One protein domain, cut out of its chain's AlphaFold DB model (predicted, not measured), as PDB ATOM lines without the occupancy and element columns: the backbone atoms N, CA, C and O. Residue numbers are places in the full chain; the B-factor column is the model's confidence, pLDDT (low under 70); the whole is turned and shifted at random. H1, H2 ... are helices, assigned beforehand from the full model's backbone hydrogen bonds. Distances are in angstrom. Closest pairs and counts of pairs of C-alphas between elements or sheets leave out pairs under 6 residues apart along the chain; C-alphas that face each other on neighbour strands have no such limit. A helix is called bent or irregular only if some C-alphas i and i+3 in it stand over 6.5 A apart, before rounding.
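This is residues 29 to 42 and 54 to 176 of the 176 residues of an uncharacterized protein of Planctomycetes bacterium (UniProt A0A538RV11). Five helices stand round a short one, H4, in the middle: going round it, H1, H2, H3, H5 and H6 make a ring, with H6 next to H1 again and few contacts between H1 and H2. The six form an up-and-down bundle, each helix running against the one before it in the chain, part aligned and part crossed. The printed part has 137 residues with six named helices, H1 to H6, and no named strand; the class is all helix. It is compact, with a radius of gyration of the C-alphas of 14.8 A, yet elongated, spanning 52 by 33 by 26 A.

Start at H1, residues 29 to 42; it only just touches H2, residues 55 to 78, with 3 pairs of C-alphas within 8 A, the closest those of Ser 40 and Phe 58 at 7.2 A. H2 and H3, residues 84 to 101, are a hairpin at a shallow tilt of 21 degrees, closest at the C-alphas of Ala 77 and Trp 84, 5.7 A apart. Next comes the hub, H4, residues 113 to 123, which touches the other five helices. Residues 55 to 66 of H2 alone touch H4, closest at the C-alphas of Ala 66 and Ala 121, 4.7 A. H5, residues 128 to 149, touches H3 with residues 128 to 135 alone; the C-alphas of Lys 90 and Pro 128 are closest, 4.6 A apart. H5 and H6, residues 159 to 175, form a hairpin at a steep tilt of 42 degrees, closest at the C-alphas of Ala 138 and Ala 165, 5.1 A. H6 touches H1 with residues 159 to 163 alone, closest at the C-alphas of Phe 41 and Thr 163, 6.0 A. H1 and H3 are apart, as are H2 and H6. Every O i to N i+4 pair is within hydrogen-bond range in H1, H3, H4 and H6, but 17 of 20 in H2 and 16 of 18 in H5.

Find C-alpha 29 at (6.934, -27.455, 16.606), where H1 begins its 20.3 A. H2 runs 34.5 A, H3 25.3 A and H4 15.1 A. H5 runs 29.6 A with a kink of 36 degrees near residue 143. H2 and H5 are only just irregular: C-alphas 57 and 60 are 6.8 A apart, 144 and 147 6.6 A. H6 runs 24.5 A to C-alpha 175 at (16.161, -10.977, 7.128).

The C-alphas farthest apart are those of Gly 80 and Gly 152, 52.0 A. Residues 43 to 53 are not printed; C-alphas 42 and 54 are 11.2 A apart across this cut. The link from H3 to H4, 11 residues, is long. Mean pLDDT of the printed part is 90.6, and residues 151 to 155 and 176 are under 70.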
ATOM      1  N   THR A  29       6.592 -26.968  15.258       82.19
ATOM      2  CA  THR A  29       6.934 -27.455  16.606       82.19
ATOM      3  C   THR A  29       8.151 -26.742  17.201       82.19
ATOM      4  O   THR A  29       8.168 -26.433  18.393       82.19
ATOM      5  N   GLN A  30       9.146 -26.416  16.376       87.69
ATOM      6  CA  GLN A  30      10.334 -25.672  16.791       87.69
ATOM      7  C   GLN A  30      10.014 -24.203  17.104       87.69
ATOM      8  O   GLN A  30      10.676 -23.619  17.956       87.69
ATOM      9  N   GLN A  31       8.974 -23.618  16.497       89.88
ATOM     10  CA  GLN A  31       8.514 -22.261  16.830       89.88
ATOM     11  C   GLN A  31       7.926 -22.185  18.247       89.88
ATOM     12  O   GLN A  31       8.232 -21.252  18.989       89.88
ATOM     13  N   PHE A  32       7.147 -23.191  18.666       88.62
ATOM     14  CA  PHE A  32       6.685 -23.285  20.057       88.62
ATOM     15  C   PHE A  32       7.856 -23.470  21.025       88.62
ATOM     16  O   PHE A  32       7.911 -22.816  22.068       88.62
ATOM     17  N   GLY A  33       8.821 -24.314  20.652       89.75
ATOM     18  CA  GLY A  33      10.049 -24.495  21.419       89.75
ATOM     19  C   GLY A  33      10.861 -23.204  21.557       89.75
ATOM     20  O   GLY A  33      11.341 -22.885  22.644       89.75
ATOM     21  N   LEU A  34      10.950 -22.418  20.484       92.19
ATOM     22  CA  LEU A  34      11.590 -21.111  20.491       92.19
ATOM     23  C   LEU A  34      10.880 -20.135  21.433       92.19
ATOM     24  O   LEU A  34      11.536 -19.496  22.252       92.19
ATOM     25  N   ALA A  35       9.550 -20.033  21.350       92.25
ATOM     26  CA  ALA A  35       8.772 -19.162  22.228       92.25
ATOM     27  C   ALA A  35       8.981 -19.524  23.708       92.25
ATOM     28  O   ALA A  35       9.201 -18.642  24.542       92.25
ATOM     29  N   PHE A  36       8.995 -20.824  24.019       92.31
ATOM     30  CA  PHE A  36       9.316 -21.325  25.352       92.31
ATOM     31  C   PHE A  36      10.728 -20.915  25.798       92.31
ATOM     32  O   PHE A  36      10.893 -20.363  26.891       92.31
ATOM     33  N   LEU A  37      11.744 -21.126  24.951       94.44
ATOM     34  CA  LEU A  37      13.121 -20.744  25.265       94.44
ATOM     35  C   LEU A  37      13.252 -19.244  25.521       94.44
ATOM     36  O   LEU A  37      13.808 -18.867  26.548       94.44
ATOM     37  N   LEU A  38      12.692 -18.398  24.655       93.88
ATOM     38  CA  LEU A  38      12.731 -16.942  24.817       93.88
ATOM     39  C   LEU A  38      12.063 -16.493  26.124       93.88
ATOM     40  O   LEU A  38      12.600 -15.631  26.824       93.88
ATOM     41  N   GLY A  39      10.937 -17.109  26.494       93.31
ATOM     42  CA  GLY A  39      10.296 -16.884  27.789       93.31
ATOM     43  C   GLY A  39      11.223 -17.243  28.955       93.31
ATOM     44  O   GLY A  39      11.478 -16.410  29.826       93.31
ATOM     45  N   SER A  40      11.803 -18.449  28.931       93.88
ATOM     46  CA  SER A  40      12.728 -18.913  29.976       93.88
ATOM     47  C   SER A  40      13.993 -18.049  30.076       93.88
ATOM     48  O   SER A  40      14.434 -17.717  31.174       93.88
ATOM     49  N   PHE A  41      14.544 -17.605  28.943       94.25
ATOM     50  CA  PHE A  41      15.715 -16.733  28.884       94.25
ATOM     51  C   PHE A  41      15.411 -15.340  29.408       94.25
ATOM     52  O   PHE A  41      16.253 -14.761  30.088       94.25
ATOM     53  N   THR A  42      14.213 -14.813  29.159       92.81
ATOM     54  CA  THR A  42      13.782 -13.524  29.710       92.81
ATOM     55  C   THR A  42      13.712 -13.591  31.235       92.81
ATOM     56  O   THR A  42      14.290 -12.742  31.916       92.81
ATOM     57  N   ALA A  54      16.963 -18.311  40.099       73.00
ATOM     58  CA  ALA A  54      16.001 -19.013  39.234       73.00
ATOM     59  C   ALA A  54      16.640 -19.643  37.981       73.00
ATOM     60  O   ALA A  54      16.096 -20.577  37.408       73.00
ATOM     61  N   GLN A  55      17.826 -19.183  37.564       75.50
ATOM     62  CA  GLN A  55      18.547 -19.762  36.427       75.50
ATOM     63  C   GLN A  55      18.830 -21.262  36.612       75.50
ATOM     64  O   GLN A  55      18.777 -22.021  35.647       75.50
ATOM     65  N   ARG A  56      19.113 -21.702  37.848       79.50
ATOM     66  CA  ARG A  56      19.456 -23.101  38.136       79.50
ATOM     67  C   ARG A  56      18.292 -24.051  37.848       79.50
ATOM     68  O   ARG A  56      18.535 -25.177  37.430       79.50
ATOM     69  N   GLU A  57      17.063 -23.583  38.029       86.25
ATOM     70  CA  GLU A  57      15.841 -24.363  37.804       86.25
ATOM     71  C   GLU A  57      15.604 -24.634  36.312       86.25
ATOM     72  O   GLU A  57      15.039 -25.660  35.949       86.25
ATOM     73  N   PHE A  58      16.100 -23.761  35.430       91.12
ATOM     74  CA  PHE A  58      15.942 -23.928  33.985       91.12
ATOM     75  C   PHE A  58      17.024 -24.787  33.333       91.12
ATOM     76  O   PHE A  58      16.846 -25.198  32.191       91.12
ATOM     77  N   VAL A  59      18.124 -25.100  34.028       93.06
ATOM     78  CA  VAL A  59      19.245 -25.856  33.435       93.06
ATOM     79  C   VAL A  59      18.796 -27.220  32.936       93.06
ATOM     80  O   VAL A  59      19.083 -27.580  31.796       93.06
ATOM     81  N   GLU A  60      18.067 -27.964  33.767       94.19
ATOM     82  CA  GLU A  60      17.533 -29.277  33.394       94.19
ATOM     83  C   GLU A  60      16.605 -29.158  32.188       94.19
ATOM     84  O   GLU A  60      16.707 -29.937  31.245       94.19
ATOM     85  N   ILE A  61      15.768 -28.121  32.166       94.19
ATOM     86  CA  ILE A  61      14.835 -27.876  31.071       94.19
ATOM     87  C   ILE A  61      15.580 -27.548  29.772       94.19
ATOM     88  O   ILE A  61      15.219 -28.066  28.721       94.19
ATOM     89  N   TRP A  62      16.634 -26.733  29.814       96.56
ATOM     90  CA  TRP A  62      17.444 -26.410  28.636       96.56
ATOM     91  C   TRP A  62      18.207 -27.622  28.103       96.56
ATOM     92  O   TRP A  62      18.288 -27.806  26.889       96.56
ATOM     93  N   LEU A  63      18.720 -28.481  28.987       96.38
ATOM     94  CA  LEU A  63      19.362 -29.732  28.585       96.38
ATOM     95  C   LEU A  63      18.355 -30.710  27.971       96.38
ATOM     96  O   LEU A  63      18.633 -31.278  26.916       96.38
ATOM     97  N   LEU A  64      17.176 -30.867  28.582       96.38
ATOM     98  CA  LEU A  64      16.086 -31.675  28.031       96.38
ATOM     99  C   LEU A  64      15.612 -31.128  26.684       96.38
ATOM    100  O   LEU A  64      15.385 -31.900  25.758       96.38
ATOM    101  N   PHE A  65      15.517 -29.805  26.549       96.44
ATOM    102  CA  PHE A  65      15.177 -29.145  25.296       96.44
ATOM    103  C   PHE A  65      16.206 -29.446  24.205       96.44
ATOM    104  O   PHE A  65      15.839 -29.886  23.116       96.44
ATOM    105  N   ALA A  66      17.496 -29.254  24.497       97.06
ATOM    106  CA  ALA A  66      18.568 -29.554  23.555       97.06
ATOM    107  C   ALA A  66      18.553 -31.041  23.164       97.06
ATOM    108  O   ALA A  66      18.646 -31.372  21.985       97.06
ATOM    109  N   LEU A  67      18.354 -31.945  24.126       97.56
ATOM    110  CA  LEU A  67      18.250 -33.376  23.857       97.56
ATOM    111  C   LEU A  67      17.032 -33.718  22.983       97.56
ATOM    112  O   LEU A  67      17.150 -34.516  22.054       97.56
ATOM    113  N   ALA A  68      15.880 -33.092  23.230       96.25
ATOM    114  CA  ALA A  68      14.688 -33.257  22.402       96.25
ATOM    115  C   ALA A  68      14.926 -32.765  20.966       96.25
ATOM    116  O   ALA A  68      14.520 -33.435  20.017       96.25
ATOM    117  N   MET A  69      15.634 -31.644  20.788       96.69
ATOM    118  CA  MET A  69      16.022 -31.149  19.462       96.69
ATOM    119  C   MET A  69      17.029 -32.070  18.764       96.69
ATOM    120  O   MET A  69      16.922 -32.267  17.556       96.69
ATOM    121  N   LEU A  70      17.961 -32.689  19.498       97.12
ATOM    122  CA  LEU A  70      18.850 -33.714  18.939       97.12
ATOM    123  C   LEU A  70      18.042 -34.918  18.446       97.12
ATOM    124  O   LEU A  70      18.246 -35.371  17.323       97.12
ATOM    125  N   GLY A  71      17.098 -35.408  19.254       96.88
ATOM    126  CA  GLY A  71      16.195 -36.491  18.863       96.88
ATOM    127  C   GLY A  71      15.361 -36.141  17.629       96.88
ATOM    128  O   GLY A  71      15.226 -36.963  16.725       96.88
ATOM    129  N   TYR A  72      14.866 -34.904  17.553       95.00
ATOM    130  CA  TYR A  72      14.137 -34.396  16.393       95.00
ATOM    131  C   TYR A  72      15.010 -34.358  15.128       95.00
ATOM    132  O   TYR A  72      14.598 -34.872  14.091       95.00
ATOM    133  N   ASP A  73      16.235 -33.826  15.208       94.69
ATOM    134  CA  ASP A  73      17.174 -33.793  14.078       94.69
ATOM    135  C   ASP A  73      17.554 -35.208  13.606       94.69
ATOM    136  O   ASP A  73      17.629 -35.467  12.404       94.69
ATOM    137  N   VAL A  74      17.759 -36.140  14.544       96.88
ATOM    138  CA  VAL A  74      18.027 -37.558  14.253       96.88
ATOM    139  C   VAL A  74      16.837 -38.206  13.547       96.88
ATOM    140  O   VAL A  74      17.026 -38.897  12.548       96.88
ATOM    141  N   TRP A  75      15.614 -37.961  14.022       96.38
ATOM    142  CA  TRP A  75      14.397 -38.474  13.395       96.38
ATOM    143  C   TRP A  75      14.232 -37.951  11.959       96.38
ATOM    144  O   TRP A  75      13.987 -38.736  11.042       96.38
ATOM    145  N   ARG A  76      14.480 -36.655  11.725       93.81
ATOM    146  CA  ARG A  76      14.482 -36.071  10.371       93.81
ATOM    147  C   ARG A  76      15.557 -36.673   9.468       93.81
ATOM    148  O   ARG A  76      15.312 -36.880   8.280       93.81
ATOM    149  N   ALA A  77      16.736 -36.973  10.014       94.88
ATOM    150  CA  ALA A  77      17.807 -37.613   9.255       94.88
ATOM    151  C   ALA A  77      17.489 -39.067   8.888       94.88
ATOM    152  O   ALA A  77      17.790 -39.502   7.777       94.88
ATOM    153  N   GLN A  78      16.823 -39.806   9.779       95.69
ATOM    154  CA  GLN A  78      16.298 -41.140   9.474       95.69
ATOM    155  C   GLN A  78      15.223 -41.101   8.381       95.69
ATOM    156  O   GLN A  78      15.204 -41.978   7.522       95.69
ATOM    157  N   GLY A  79      14.372 -40.070   8.379       94.69
ATOM    158  CA  GLY A  79      13.374 -39.830   7.332       94.69
ATOM    159  C   GLY A  79      13.942 -39.328   5.998       94.69
ATOM    160  O   GLY A  79      13.188 -39.166   5.045       94.69
ATOM    161  N   GLY A  80      15.254 -39.073   5.909       92.00
ATOM    162  CA  GLY A  80      15.912 -38.571   4.698       92.00
ATOM    163  C   GLY A  80      15.709 -37.076   4.423       92.00
ATOM    164  O   GLY A  80      16.193 -36.580   3.411       92.00
ATOM    165  N   GLU A  81      15.043 -36.338   5.317       89.50
ATOM    166  CA  GLU A  81      14.815 -34.894   5.161       89.50
ATOM    167  C   GLU A  81      16.095 -34.073   5.356       89.50
ATOM    168  O   GLU A  81      16.237 -32.975   4.818       89.50
ATOM    169  N   VAL A  82      17.024 -34.581   6.167       89.56
ATOM    170  CA  VAL A  82      18.282 -33.912   6.502       89.56
ATOM    171  C   VAL A  82      19.433 -34.910   6.403       89.56
ATOM    172  O   VAL A  82      19.332 -36.040   6.862       89.56
ATOM    173  N   SER A  83      20.569 -34.503   5.833       93.19
ATOM    174  CA  SER A  83      21.745 -35.382   5.795       93.19
ATOM    175  C   SER A  83      22.321 -35.644   7.196       93.19
ATOM    176  O   SER A  83      22.452 -34.727   8.013       93.19
ATOM    177  N   TRP A  84      22.771 -36.877   7.448       94.75
ATOM    178  CA  TRP A  84      23.501 -37.236   8.673       94.75
ATOM    179  C   TRP A  84      24.748 -36.381   8.898       94.75
ATOM    180  O   TRP A  84      25.072 -36.049  10.036       94.75
ATOM    181  N   LEU A  85      25.417 -35.967   7.816       93.75
ATOM    182  CA  LEU A  85      26.548 -35.048   7.883       93.75
ATOM    183  C   LEU A  85      26.134 -33.696   8.482       93.75
ATOM    184  O   LEU A  85      26.812 -33.204   9.378       93.75
ATOM    185  N   ARG A  86      25.007 -33.112   8.045       92.06
ATOM    186  CA  ARG A  86      24.501 -31.832   8.581       92.06
ATOM    187  C   ARG A  86      24.207 -31.932  10.078       92.06
ATOM    188  O   ARG A  86      24.582 -31.028  10.824       92.06
ATOM    189  N   VAL A  87      23.583 -33.028  10.516       94.94
ATOM    190  CA  VAL A  87      23.309 -33.295  11.941       94.94
ATOM    191  C   VAL A  87      24.618 -33.432  12.722       94.94
ATOM    192  O   VAL A  87      24.806 -32.744  13.723       94.94
ATOM    193  N   GLY A  88      25.554 -34.252  12.233       96.25
ATOM    194  CA  GLY A  88      26.855 -34.461  12.868       96.25
ATOM    195  C   GLY A  88      27.671 -33.173  12.990       96.25
ATOM    196  O   GLY A  88      28.222 -32.895  14.052       96.25
ATOM    197  N   VAL A  89      27.690 -32.341  11.945       95.19
ATOM    198  CA  VAL A  89      28.366 -31.035  11.968       95.19
ATOM    199  C   VAL A  89      27.700 -30.094  12.968       95.19
ATOM    200  O   VAL A  89      28.396 -29.527  13.805       95.19
ATOM    201  N   LYS A  90      26.367 -29.948  12.946       95.50
ATOM    202  CA  LYS A  90      25.636 -29.084  13.891       95.50
ATOM    203  C   LYS A  90      25.932 -29.462  15.340       95.50
ATOM    204  O   LYS A  90      26.354 -28.620  16.129       95.50
ATOM    205  N   TRP A  91      25.726 -30.727  15.691       97.94
ATOM    206  CA  TRP A  91      25.873 -31.191  17.068       97.94
ATOM    207  C   TRP A  91      27.336 -31.293  17.498       97.94
ATOM    208  O   TRP A  91      27.643 -31.016  18.656       97.94
ATOM    209  N   GLY A  92      28.250 -31.569  16.565       97.81
ATOM    210  CA  GLY A  92      29.688 -31.444  16.785       97.81
ATOM    211  C   GLY A  92      30.100 -30.007  17.112       97.81
ATOM    212  O   GLY A  92      30.823 -29.791  18.080       97.81
ATOM    213  N   LEU A  93      29.584 -29.015  16.373       97.38
ATOM    214  CA  LEU A  93      29.813 -27.593  16.652       97.38
ATOM    215  C   LEU A  93      29.244 -27.185  18.015       97.38
ATOM    216  O   LEU A  93      29.953 -26.551  18.792       97.38
ATOM    217  N   ILE A  94      28.004 -27.574  18.336       97.75
ATOM    218  CA  ILE A  94      27.379 -27.273  19.635       97.75
ATOM    219  C   ILE A  94      28.178 -27.910  20.776       97.75
ATOM    220  O   ILE A  94      28.466 -27.238  21.766       97.75
ATOM    221  N   GLY A  95      28.563 -29.182  20.644       97.44
ATOM    222  CA  GLY A  95      29.322 -29.911  21.659       97.44
ATOM    223  C   GLY A  95      30.716 -29.325  21.876       97.44
ATOM    224  O   GLY A  95      31.097 -29.048  23.015       97.44
ATOM    225  N   LEU A  96      31.449 -29.057  20.791       97.31
ATOM    226  CA  LEU A  96      32.766 -28.427  20.851       97.31
ATOM    227  C   LEU A  96      32.677 -27.026  21.459       97.31
ATOM    228  O   LEU A  96      33.431 -26.706  22.377       97.31
ATOM    229  N   ALA A  97      31.737 -26.202  20.995       96.19
ATOM    230  CA  ALA A  97      31.566 -24.858  21.519       96.19
ATOM    231  C   ALA A  97      31.177 -24.885  23.003       96.19
ATOM    232  O   ALA A  97      31.752 -24.137  23.791       96.19
ATOM    233  N   SER A  98      30.300 -25.803  23.416       95.50
ATOM    234  CA  SER A  98      29.928 -26.000  24.822       95.50
ATOM    235  C   SER A  98      31.139 -26.363  25.681       95.50
ATOM    236  O   SER A  98      31.380 -25.716  26.699       95.50
ATOM    237  N   LEU A  99      31.955 -27.330  25.244       95.44
ATOM    238  CA  LEU A  99      33.171 -27.739  25.949       95.44
ATOM    239  C   LEU A  99      34.156 -26.574  26.105       95.44
ATOM    240  O   LEU A  99      34.653 -26.324  27.202       95.44
ATOM    241  N   LEU A 100      34.395 -25.825  25.027       94.62
ATOM    242  CA  LEU A 100      35.286 -24.662  25.029       94.62
ATOM    243  C   LEU A 100      34.743 -23.482  25.857       94.62
ATOM    244  O   LEU A 100      35.509 -22.577  26.191       94.62
ATOM    245  N   SER A 101      33.447 -23.477  26.181       93.38
ATOM    246  CA  SER A 101      32.760 -22.421  26.942       93.38
ATOM    247  C   SER A 101      32.689 -22.686  28.447       93.38
ATOM    248  O   SER A 101      32.372 -21.784  29.229       93.38
ATOM    249  N   LEU A 102      32.965 -23.921  28.875       91.44
ATOM    250  CA  LEU A 102      32.954 -24.299  30.284       91.44
ATOM    251  C   LEU A 102      34.117 -23.641  31.036       91.44
ATOM    252  O   LEU A 102      35.250 -23.637  30.561       91.44
ATOM    253  N   ARG A 103      33.859 -23.163  32.261       87.75
ATOM    254  CA  ARG A 103      34.868 -22.617  33.194       87.75
ATOM    255  C   ARG A 103      36.213 -23.365  33.255       87.75
ATOM    256  O   ARG A 103      37.221 -22.665  33.208       87.75
ATOM    257  N   PRO A 104      36.277 -24.710  33.365       84.12
ATOM    258  CA  PRO A 104      37.553 -25.434  33.399       84.12
ATOM    259  C   PRO A 104      38.405 -25.282  32.130       84.12
ATOM    260  O   PRO A 104      39.625 -25.351  32.228       84.12
ATOM    261  N   VAL A 105      37.793 -25.071  30.960       88.00
ATOM    262  CA  VAL A 105      38.502 -24.939  29.674       88.00
ATOM    263  C   VAL A 105      38.683 -23.467  29.320       88.00
ATOM    264  O   VAL A 105      39.799 -22.992  29.122       88.00
ATOM    265  N   GLY A 106      37.588 -22.707  29.295       83.19
ATOM    266  CA  GLY A 106      37.655 -21.253  29.292       83.19
ATOM    267  C   GLY A 106      38.112 -20.596  27.988       83.19
ATOM    268  O   GLY A 106      38.488 -19.425  28.037       83.19
ATOM    269  N   VAL A 107      38.139 -21.322  26.864       88.00
ATOM    270  CA  VAL A 107      38.715 -20.860  25.585       88.00
ATOM    271  C   VAL A 107      37.763 -19.909  24.858       88.00
ATOM    272  O   VAL A 107      38.154 -18.798  24.502       88.00
ATOM    273  N   LEU A 108      36.504 -20.318  24.665       87.12
ATOM    274  CA  LEU A 108      35.474 -19.474  24.046       87.12
ATOM    275  C   LEU A 108      34.820 -18.559  25.067       87.12
ATOM    276  O   LEU A 108      34.655 -17.368  24.825       87.12
ATOM    277  N   PHE A 109      34.470 -19.106  26.221       87.19
ATOM    278  CA  PHE A 109      33.928 -18.372  27.352       87.19
ATOM    279  C   PHE A 109      34.345 -19.084  28.642       87.19
ATOM    280  O   PHE A 109      34.718 -20.250  28.608       87.19
ATOM    281  N   ARG A 110      34.291 -18.394  29.786       88.75
ATOM    282  CA  ARG A 110      34.562 -18.970  31.117       88.75
ATOM    283  C   ARG A 110      33.269 -19.046  31.931       88.75
ATOM    284  O   ARG A 110      33.110 -18.318  32.912       88.75
ATOM    285  N   LEU A 111      32.333 -19.894  31.505       89.50
ATOM    286  CA  LEU A 111      30.948 -19.879  31.993       89.50
ATOM    287  C   LEU A 111      30.610 -20.999  32.970       89.50
ATOM    288  O   LEU A 111      31.265 -22.046  33.014       89.50
ATOM    289  N   ALA A 112      29.560 -20.766  33.758       90.75
ATOM    290  CA  ALA A 112      28.953 -21.819  34.551       90.75
ATOM    291  C   ALA A 112      28.205 -22.810  33.633       90.75
ATOM    292  O   ALA A 112      27.756 -22.424  32.551       90.75
ATOM    293  N   PRO A 113      28.013 -24.072  34.061       91.25
ATOM    294  CA  PRO A 113      27.282 -25.064  33.267       91.25
ATOM    295  C   PRO A 113      25.880 -24.603  32.845       91.25
ATOM    296  O   PRO A 113      25.420 -24.957  31.766       91.25
ATOM    297  N   ALA A 114      25.226 -23.779  33.670       91.94
ATOM    298  CA  ALA A 114      23.903 -23.233  33.389       91.94
ATOM    299  C   ALA A 114      23.871 -22.345  32.132       91.94
ATOM    300  O   ALA A 114      23.005 -22.519  31.280       91.94
ATOM    301  N   ASP A 115      24.834 -21.433  31.986       92.06
ATOM    302  CA  ASP A 115      24.920 -20.551  30.814       92.06
ATOM    303  C   ASP A 115      25.275 -21.342  29.549       92.06
ATOM    304  O   ASP A 115      24.771 -21.061  28.463       92.06
ATOM    305  N   VAL A 116      26.130 -22.362  29.691       94.75
ATOM    306  CA  VAL A 116      26.488 -23.262  28.586       94.75
ATOM    307  C   VAL A 116      25.267 -24.055  28.123       94.75
ATOM    308  O   VAL A 116      25.043 -24.168  26.920       94.75
ATOM    309  N   ALA A 117      24.435 -24.541  29.049       96.31
ATOM    310  CA  ALA A 117      23.177 -25.202  28.711       96.31
ATOM    311  C   ALA A 117      22.216 -24.259  27.967       96.31
ATOM    312  O   ALA A 117      21.607 -24.674  26.984       96.31
ATOM    313  N   ALA A 118      22.126 -22.988  28.372       96.00
ATOM    314  CA  ALA A 118      21.316 -21.991  27.671       96.00
ATOM    315  C   ALA A 118      21.822 -21.732  26.238       96.00
ATOM    316  O   ALA A 118      21.032 -21.745  25.293       96.00
ATOM    317  N   LEU A 119      23.139 -21.566  26.054       96.94
ATOM    318  CA  LEU A 119      23.756 -21.431  24.729       96.94
ATOM    319  C   LEU A 119      23.496 -22.664  23.853       96.94
ATOM    320  O   LEU A 119      23.147 -22.520  22.683       96.94
ATOM    321  N   ALA A 120      23.646 -23.869  24.409       97.50
ATOM    322  CA  ALA A 120      23.395 -25.116  23.693       97.50
ATOM    323  C   ALA A 120      21.919 -25.267  23.300       97.50
ATOM    324  O   ALA A 120      21.627 -25.645  22.166       97.50
ATOM    325  N   ALA A 121      20.990 -24.917  24.192       97.25
ATOM    326  CA  ALA A 121      19.559 -24.943  23.907       97.25
ATOM    327  C   ALA A 121      19.185 -23.954  22.795       97.25
ATOM    328  O   ALA A 121      18.511 -24.344  21.843       97.25
ATOM    329  N   ALA A 122      19.686 -22.717  22.846       96.69
ATOM    330  CA  ALA A 122      19.488 -21.738  21.776       96.69
ATOM    331  C   ALA A 122      20.062 -22.240  20.440       96.69
ATOM    332  O   ALA A 122      19.366 -22.270  19.426       96.69
ATOM    333  N   ALA A 123      21.315 -22.705  20.452       96.62
ATOM    334  CA  ALA A 123      22.003 -23.207  19.269       96.62
ATOM    335  C   ALA A 123      21.348 -24.466  18.675       96.62
ATOM    336  O   ALA A 123      21.439 -24.692  17.469       96.62
ATOM    337  N   SER A 124      20.644 -25.266  19.483       96.69
ATOM    338  CA  SER A 124      19.936 -26.462  19.011       96.69
ATOM    339  C   SER A 124      18.797 -26.163  18.030       96.69
ATOM    340  O   SER A 124      18.424 -27.041  17.255       96.69
ATOM    341  N   LEU A 125      18.286 -24.929  17.995       94.38
ATOM    342  CA  LEU A 125      17.287 -24.484  17.016       94.38
ATOM    343  C   LEU A 125      17.897 -23.974  15.708       94.38
ATOM    344  O   LEU A 125      17.177 -23.722  14.749       94.38
ATOM    345  N   LEU A 126      19.215 -23.800  15.664       93.06
ATOM    346  CA  LEU A 126      19.892 -23.128  14.565       93.06
ATOM    347  C   LEU A 126      20.428 -24.127  13.534       93.06
ATOM    348  O   LEU A 126      20.752 -25.277  13.843       93.06
ATOM    349  N   THR A 127      20.561 -23.672  12.289       92.00
ATOM    350  CA  THR A 127      21.355 -24.372  11.269       92.00
ATOM    351  C   THR A 127      22.844 -24.312  11.642       92.00
ATOM    352  O   THR A 127      23.239 -23.440  12.419       92.00
ATOM    353  N   PRO A 128      23.716 -25.191  11.109       93.31
ATOM    354  CA  PRO A 128      25.131 -25.152  11.481       93.31
ATOM    355  C   PRO A 128      25.804 -23.796  11.195       93.31
ATOM    356  O   PRO A 128      26.585 -23.325  12.021       93.31
ATOM    357  N   GLY A 129      25.469 -23.131  10.082       91.69
ATOM    358  CA  GLY A 129      25.946 -21.770   9.801       91.69
ATOM    359  C   GLY A 129      25.510 -20.759  10.865       91.69
ATOM    360  O   GLY A 129      26.330 -19.994  11.379       91.69
ATOM    361  N   LEU A 130      24.238 -20.813  11.271       92.88
ATOM    362  CA  LEU A 130      23.702 -19.953  12.324       92.88
ATOM    363  C   LEU A 130      24.280 -20.273  13.710       92.88
ATOM    364  O   LEU A 130      24.416 -19.354  14.511       92.88
ATOM    365  N   VAL A 131      24.696 -21.514  13.996       95.25
ATOM    366  CA  VAL A 131      25.435 -21.846  15.232       95.25
ATOM    367  C   VAL A 131      26.760 -21.081  15.288       95.25
ATOM    368  O   VAL A 131      27.069 -20.464  16.306       95.25
ATOM    369  N   ILE A 132      27.531 -21.070  14.196       94.12
ATOM    370  CA  ILE A 132      28.806 -20.335  14.130       94.12
ATOM    371  C   ILE A 132      28.560 -18.836  14.329       94.12
ATOM    372  O   ILE A 132      29.229 -18.194  15.146       94.12
ATOM    373  N   LEU A 133      27.569 -18.285  13.621       93.00
ATOM    374  CA  LEU A 133      27.177 -16.885  13.761       93.00
ATOM    375  C   LEU A 133      26.757 -16.566  15.201       93.00
ATOM    376  O   LEU A 133      27.218 -15.580  15.767       93.00
ATOM    377  N   PHE A 134      25.945 -17.421  15.821       96.00
ATOM    378  CA  PHE A 134      25.459 -17.258  17.187       96.00
ATOM    379  C   PHE A 134      26.577 -17.188  18.214       96.00
ATOM    380  O   PHE A 134      26.631 -16.230  18.984       96.00
ATOM    381  N   TYR A 135      27.514 -18.135  18.191       96.19
ATOM    382  CA  TYR A 135      28.658 -18.101  19.101       96.19
ATOM    383  C   TYR A 135      29.563 -16.888  18.845       96.19
ATOM    384  O   TYR A 135      30.092 -16.306  19.794       96.19
ATOM    385  N   THR A 136      29.694 -16.455  17.589       94.94
ATOM    386  CA  THR A 136      30.452 -15.247  17.229       94.94
ATOM    387  C   THR A 136      29.787 -13.986  17.783       94.94
ATOM    388  O   THR A 136      30.441 -13.183  18.449       94.94
ATOM    389  N   VAL A 137      28.478 -13.825  17.580       95.00
ATOM    390  CA  VAL A 137      27.695 -12.695  18.104       95.00
ATOM    391  C   VAL A 137      27.712 -12.693  19.630       95.00
ATOM    392  O   VAL A 137      27.996 -11.660  20.233       95.00
ATOM    393  N   ALA A 138      27.495 -13.846  20.267       95.44
ATOM    394  CA  ALA A 138      27.584 -13.986  21.718       95.44
ATOM    395  C   ALA A 138      28.973 -13.593  22.240       95.44
ATOM    396  O   ALA A 138      29.081 -12.924  23.265       95.44
ATOM    397  N   ARG A 139      30.047 -13.941  21.518       94.50
ATOM    398  CA  ARG A 139      31.417 -13.550  21.871       94.50
ATOM    399  C   ARG A 139      31.621 -12.044  21.792       94.50
ATOM    400  O   ARG A 139      32.162 -11.471  22.736       94.50
ATOM    401  N   LEU A 140      31.167 -11.400  20.719       94.19
ATOM    402  CA  LEU A 140      31.248  -9.946  20.571       94.19
ATOM    403  C   LEU A 140      30.459  -9.229  21.674       94.19
ATOM    404  O   LEU A 140      30.990  -8.342  22.341       94.19
ATOM    405  N   LEU A 141      29.226  -9.670  21.930       93.38
ATOM    406  CA  LEU A 141      28.387  -9.129  22.997       93.38
ATOM    407  C   LEU A 141      29.012  -9.335  24.378       93.38
ATOM    408  O   LEU A 141      28.989  -8.414  25.185       93.38
ATOM    409  N   ALA A 142      29.619 -10.491  24.652       91.50
ATOM    410  CA  ALA A 142      30.305 -10.748  25.915       91.50
ATOM    411  C   ALA A 142      31.511  -9.822  26.135       91.50
ATOM    412  O   ALA A 142      31.740  -9.383  27.259       91.50
ATOM    413  N   VAL A 143      32.265  -9.497  25.079       89.88
ATOM    414  CA  VAL A 143      33.391  -8.551  25.162       89.88
ATOM    415  C   VAL A 143      32.904  -7.138  25.489       89.88
ATOM    416  O   VAL A 143      33.536  -6.452  26.288       89.88
ATOM    417  N   VAL A 144      31.771  -6.714  24.923       89.50
ATOM    418  CA  VAL A 144      31.193  -5.380  25.165       89.50
ATOM    419  C   VAL A 144      30.480  -5.302  26.520       89.50
ATOM    420  O   VAL A 144      30.642  -4.335  27.261       89.50
ATOM    421  N   ALA A 145      29.693  -6.321  26.862       86.88
ATOM    422  CA  ALA A 145      28.880  -6.352  28.073       86.88
ATOM    423  C   ALA A 145      29.688  -6.728  29.322       86.88
ATOM    424  O   ALA A 145      29.352  -6.286  30.419       86.88
ATOM    425  N   GLY A 146      30.766  -7.502  29.173       82.88
ATOM    426  CA  GLY A 146      31.613  -7.962  30.275       82.88
ATOM    427  C   GLY A 146      32.136  -6.827  31.166       82.88
ATOM    428  O   GLY A 146      31.925  -6.887  32.378       82.88
ATOM    429  N   PRO A 147      32.749  -5.762  30.612       81.81
ATOM    430  CA  PRO A 147      33.192  -4.602  31.388       81.81
ATOM    431  C   PRO A 147      32.047  -3.880  32.112       81.81
ATOM    432  O   PRO A 147      32.215  -3.441  33.247       81.81
ATOM    433  N   LEU A 148      30.875  -3.783  31.476       81.75
ATOM    434  CA  LEU A 148      29.713  -3.059  32.004       81.75
ATOM    435  C   LEU A 148      29.013  -3.826  33.134       81.75
ATOM    436  O   LEU A 148      28.577  -3.238  34.123       81.75
ATOM    437  N   LEU A 149      28.904  -5.147  32.996       78.31
ATOM    438  CA  LEU A 149      28.169  -6.014  33.920       78.31
ATOM    439  C   LEU A 149      29.063  -6.625  35.009       78.31
ATOM    440  O   LEU A 149      28.561  -7.066  36.047       78.31
ATOM    441  N   GLY A 150      30.379  -6.647  34.786       71.19
ATOM    442  CA  GLY A 150      31.362  -7.283  35.658       71.19
ATOM    443  C   GLY A 150      31.771  -6.484  36.894       71.19
ATOM    444  O   GLY A 150      32.426  -7.064  37.753       71.19
ATOM    445  N   GLY A 151      31.384  -5.206  37.016       61.84
ATOM    446  CA  GLY A 151      31.835  -4.252  38.047       61.84
ATOM    447  C   GLY A 151      32.067  -4.833  39.453       61.84
ATOM    448  O   GLY A 151      31.156  -4.848  40.281       61.84
ATOM    449  N   GLY A 152      33.293  -5.307  39.711       61.62
ATOM    450  CA  GLY A 152      33.757  -5.859  40.992       61.62
ATOM    451  C   GLY A 152      33.182  -7.222  41.412       61.62
ATOM    452  O   GLY A 152      33.353  -7.613  42.563       61.62
ATOM    453  N   ARG A 153      32.475  -7.948  40.536       66.19
ATOM    454  CA  ARG A 153      31.790  -9.207  40.891       66.19
ATOM    455  C   ARG A 153      32.683 -10.426  40.644       66.19
ATOM    456  O   ARG A 153      33.387 -10.483  39.643       66.19
ATOM    457  N   SER A 154      32.593 -11.444  41.509       64.50
ATOM    458  CA  SER A 154      33.304 -12.724  41.305       64.50
ATOM    459  C   SER A 154      32.735 -13.548  40.139       64.50
ATOM    460  O   SER A 154      33.439 -14.366  39.551       64.50
ATOM    461  N   ALA A 155      31.469 -13.312  39.780       68.19
ATOM    462  CA  ALA A 155      30.805 -13.844  38.598       68.19
ATOM    463  C   ALA A 155      29.886 -12.764  38.009       68.19
ATOM    464  O   ALA A 155      29.147 -12.109  38.748       68.19
ATOM    465  N   TRP A 156      29.957 -12.554  36.696       79.94
ATOM    466  CA  TRP A 156      29.122 -11.576  36.001       79.94
ATOM    467  C   TRP A 156      27.927 -12.269  35.323       79.94
ATOM    468  O   TRP A 156      28.059 -13.434  34.943       79.94
ATOM    469  N   PRO A 157      26.782 -11.578  35.193       85.69
ATOM    470  CA  PRO A 157      25.547 -12.168  34.686       85.69
ATOM    471  C   PRO A 157      25.603 -12.375  33.165       85.69
ATOM    472  O   PRO A 157      25.562 -11.397  32.414       85.69
ATOM    473  N   PHE A 158      25.715 -13.626  32.706       90.19
ATOM    474  CA  PHE A 158      25.893 -13.961  31.286       90.19
ATOM    475  C   PHE A 158      24.571 -14.144  30.528       90.19
ATOM    476  O   PHE A 158      24.534 -13.965  29.309       90.19
ATOM    477  N   MET A 159      23.462 -14.431  31.216       92.81
ATOM    478  CA  MET A 159      22.164 -14.647  30.562       92.81
ATOM    479  C   MET A 159      21.691 -13.489  29.662       92.81
ATOM    480  O   MET A 159      21.177 -13.778  28.578       92.81
ATOM    481  N   PRO A 160      21.912 -12.196  29.994       92.38
ATOM    482  CA  PRO A 160      21.627 -11.098  29.070       92.38
ATOM    483  C   PRO A 160      22.301 -11.258  27.700       92.38
ATOM    484  O   PRO A 160      21.700 -10.936  26.678       92.38
ATOM    485  N   VAL A 161      23.532 -11.781  27.662       93.88
ATOM    486  CA  VAL A 161      24.263 -12.007  26.409       93.88
ATOM    487  C   VAL A 161      23.654 -13.148  25.611       93.88
ATOM    488  O   VAL A 161      23.493 -12.999  24.402       93.88
ATOM    489  N   VAL A 162      23.257 -14.243  26.264       94.25
ATOM    490  CA  VAL A 162      22.557 -15.355  25.599       94.25
ATOM    491  C   VAL A 162      21.275 -14.855  24.938       94.25
ATOM    492  O   VAL A 162      21.046 -15.108  23.755       94.25
ATOM    493  N   THR A 163      20.470 -14.091  25.676       93.69
ATOM    494  CA  THR A 163      19.194 -13.550  25.194       93.69
ATOM    495  C   THR A 163      19.396 -12.613  24.007       93.69
ATOM    496  O   THR A 163      18.777 -12.802  22.962       93.69
ATOM    497  N   LEU A 164      20.305 -11.641  24.125       94.12
ATOM    498  CA  LEU A 164      20.586 -10.685  23.051       94.12
ATOM    499  C   LEU A 164      21.180 -11.363  21.811       94.12
ATOM    500  O   LEU A 164      20.772 -11.041  20.698       94.12
ATOM    501  N   ALA A 165      22.091 -12.324  21.986       94.38
ATOM    502  CA  ALA A 165      22.640 -13.096  20.875       94.38
ATOM    503  C   ALA A 165      21.550 -13.910  20.168       94.38
ATOM    504  O   ALA A 165      21.520 -13.957  18.940       94.38
ATOM    505  N   THR A 166      20.629 -14.498  20.935       93.88
ATOM    506  CA  THR A 166      19.501 -15.265  20.391       93.88
ATOM    507  C   THR A 166      18.620 -14.359  19.536       93.88
ATOM    508  O   THR A 166      18.390 -14.661  18.370       93.88
ATOM    509  N   PHE A 167      18.208 -13.200  20.056       93.25
ATOM    510  CA  PHE A 167      17.431 -12.228  19.280       93.25
ATOM    511  C   PHE A 167      18.170 -11.733  18.036       93.25
ATOM    512  O   PHE A 167      17.581 -11.698  16.960       93.25
ATOM    513  N   ALA A 168      19.451 -11.382  18.157       91.69
ATOM    514  CA  ALA A 168      20.241 -10.888  17.034       91.69
ATOM    515  C   ALA A 168      20.311 -11.913  15.895       91.69
ATOM    516  O   ALA A 168      20.092 -11.561  14.739       91.69
ATOM    517  N   VAL A 169      20.562 -13.184  16.212       91.44
ATOM    518  CA  VAL A 169      20.628 -14.247  15.201       91.44
ATOM    519  C   VAL A 169      19.266 -14.558  14.603       91.44
ATOM    520  O   VAL A 169      19.191 -14.770  13.399       91.44
ATOM    521  N   LEU A 170      18.191 -14.545  15.393       89.25
ATOM    522  CA  LEU A 170      16.836 -14.734  14.865       89.25
ATOM    523  C   LEU A 170      16.448 -13.613  13.903       89.25
ATOM    524  O   LEU A 170      15.904 -13.887  12.841       89.25
ATOM    525  N   VAL A 171      16.757 -12.360  14.249       87.94
ATOM    526  CA  VAL A 171      16.513 -11.212  13.368       87.94
ATOM    527  C   VAL A 171      17.345 -11.338  12.097       87.94
ATOM    528  O   VAL A 171      16.805 -11.196  11.007       87.94
ATOM    529  N   LEU A 172      18.639 -11.650  12.210       84.69
ATOM    530  CA  LEU A 172      19.498 -11.836  11.041       84.69
ATOM    531  C   LEU A 172      19.008 -12.984  10.157       84.69
ATOM    532  O   LEU A 172      18.916 -12.802   8.951       84.69
ATOM    533  N   GLY A 173      18.643 -14.123  10.742       82.62
ATOM    534  CA  GLY A 173      18.173 -15.274   9.981       82.62
ATOM    535  C   GLY A 173      16.755 -15.145   9.431       82.62
ATOM    536  O   GLY A 173      16.379 -15.911   8.555       82.62
ATOM    537  N   TRP A 174      15.978 -14.178   9.923       80.81
ATOM    538  CA  TRP A 174      14.700 -13.780   9.333       80.81
ATOM    539  C   TRP A 174      14.872 -12.823   8.146       80.81
ATOM    540  O   TRP A 174      14.052 -12.811   7.233       80.81
ATOM    541  N   LEU A 175      15.907 -11.978   8.171       77.94
ATOM    542  CA  LEU A 175      16.161 -10.977   7.128       77.94
ATOM    543  C   LEU A 175      16.836 -11.551   5.869       77.94
ATOM    544  O   LEU A 175      16.905 -10.839   4.864       77.94
ATOM    545  N   TRP A 176      17.342 -12.784   5.935       67.38
ATOM    546  CA  TRP A 176      18.052 -13.484   4.862       67.38
ATOM    547  C   TRP A 176      17.230 -14.629   4.279       67.38
ATOM    548  O   TRP A 176      17.098 -14.655   3.036       67.38
TER     549      TRP A 176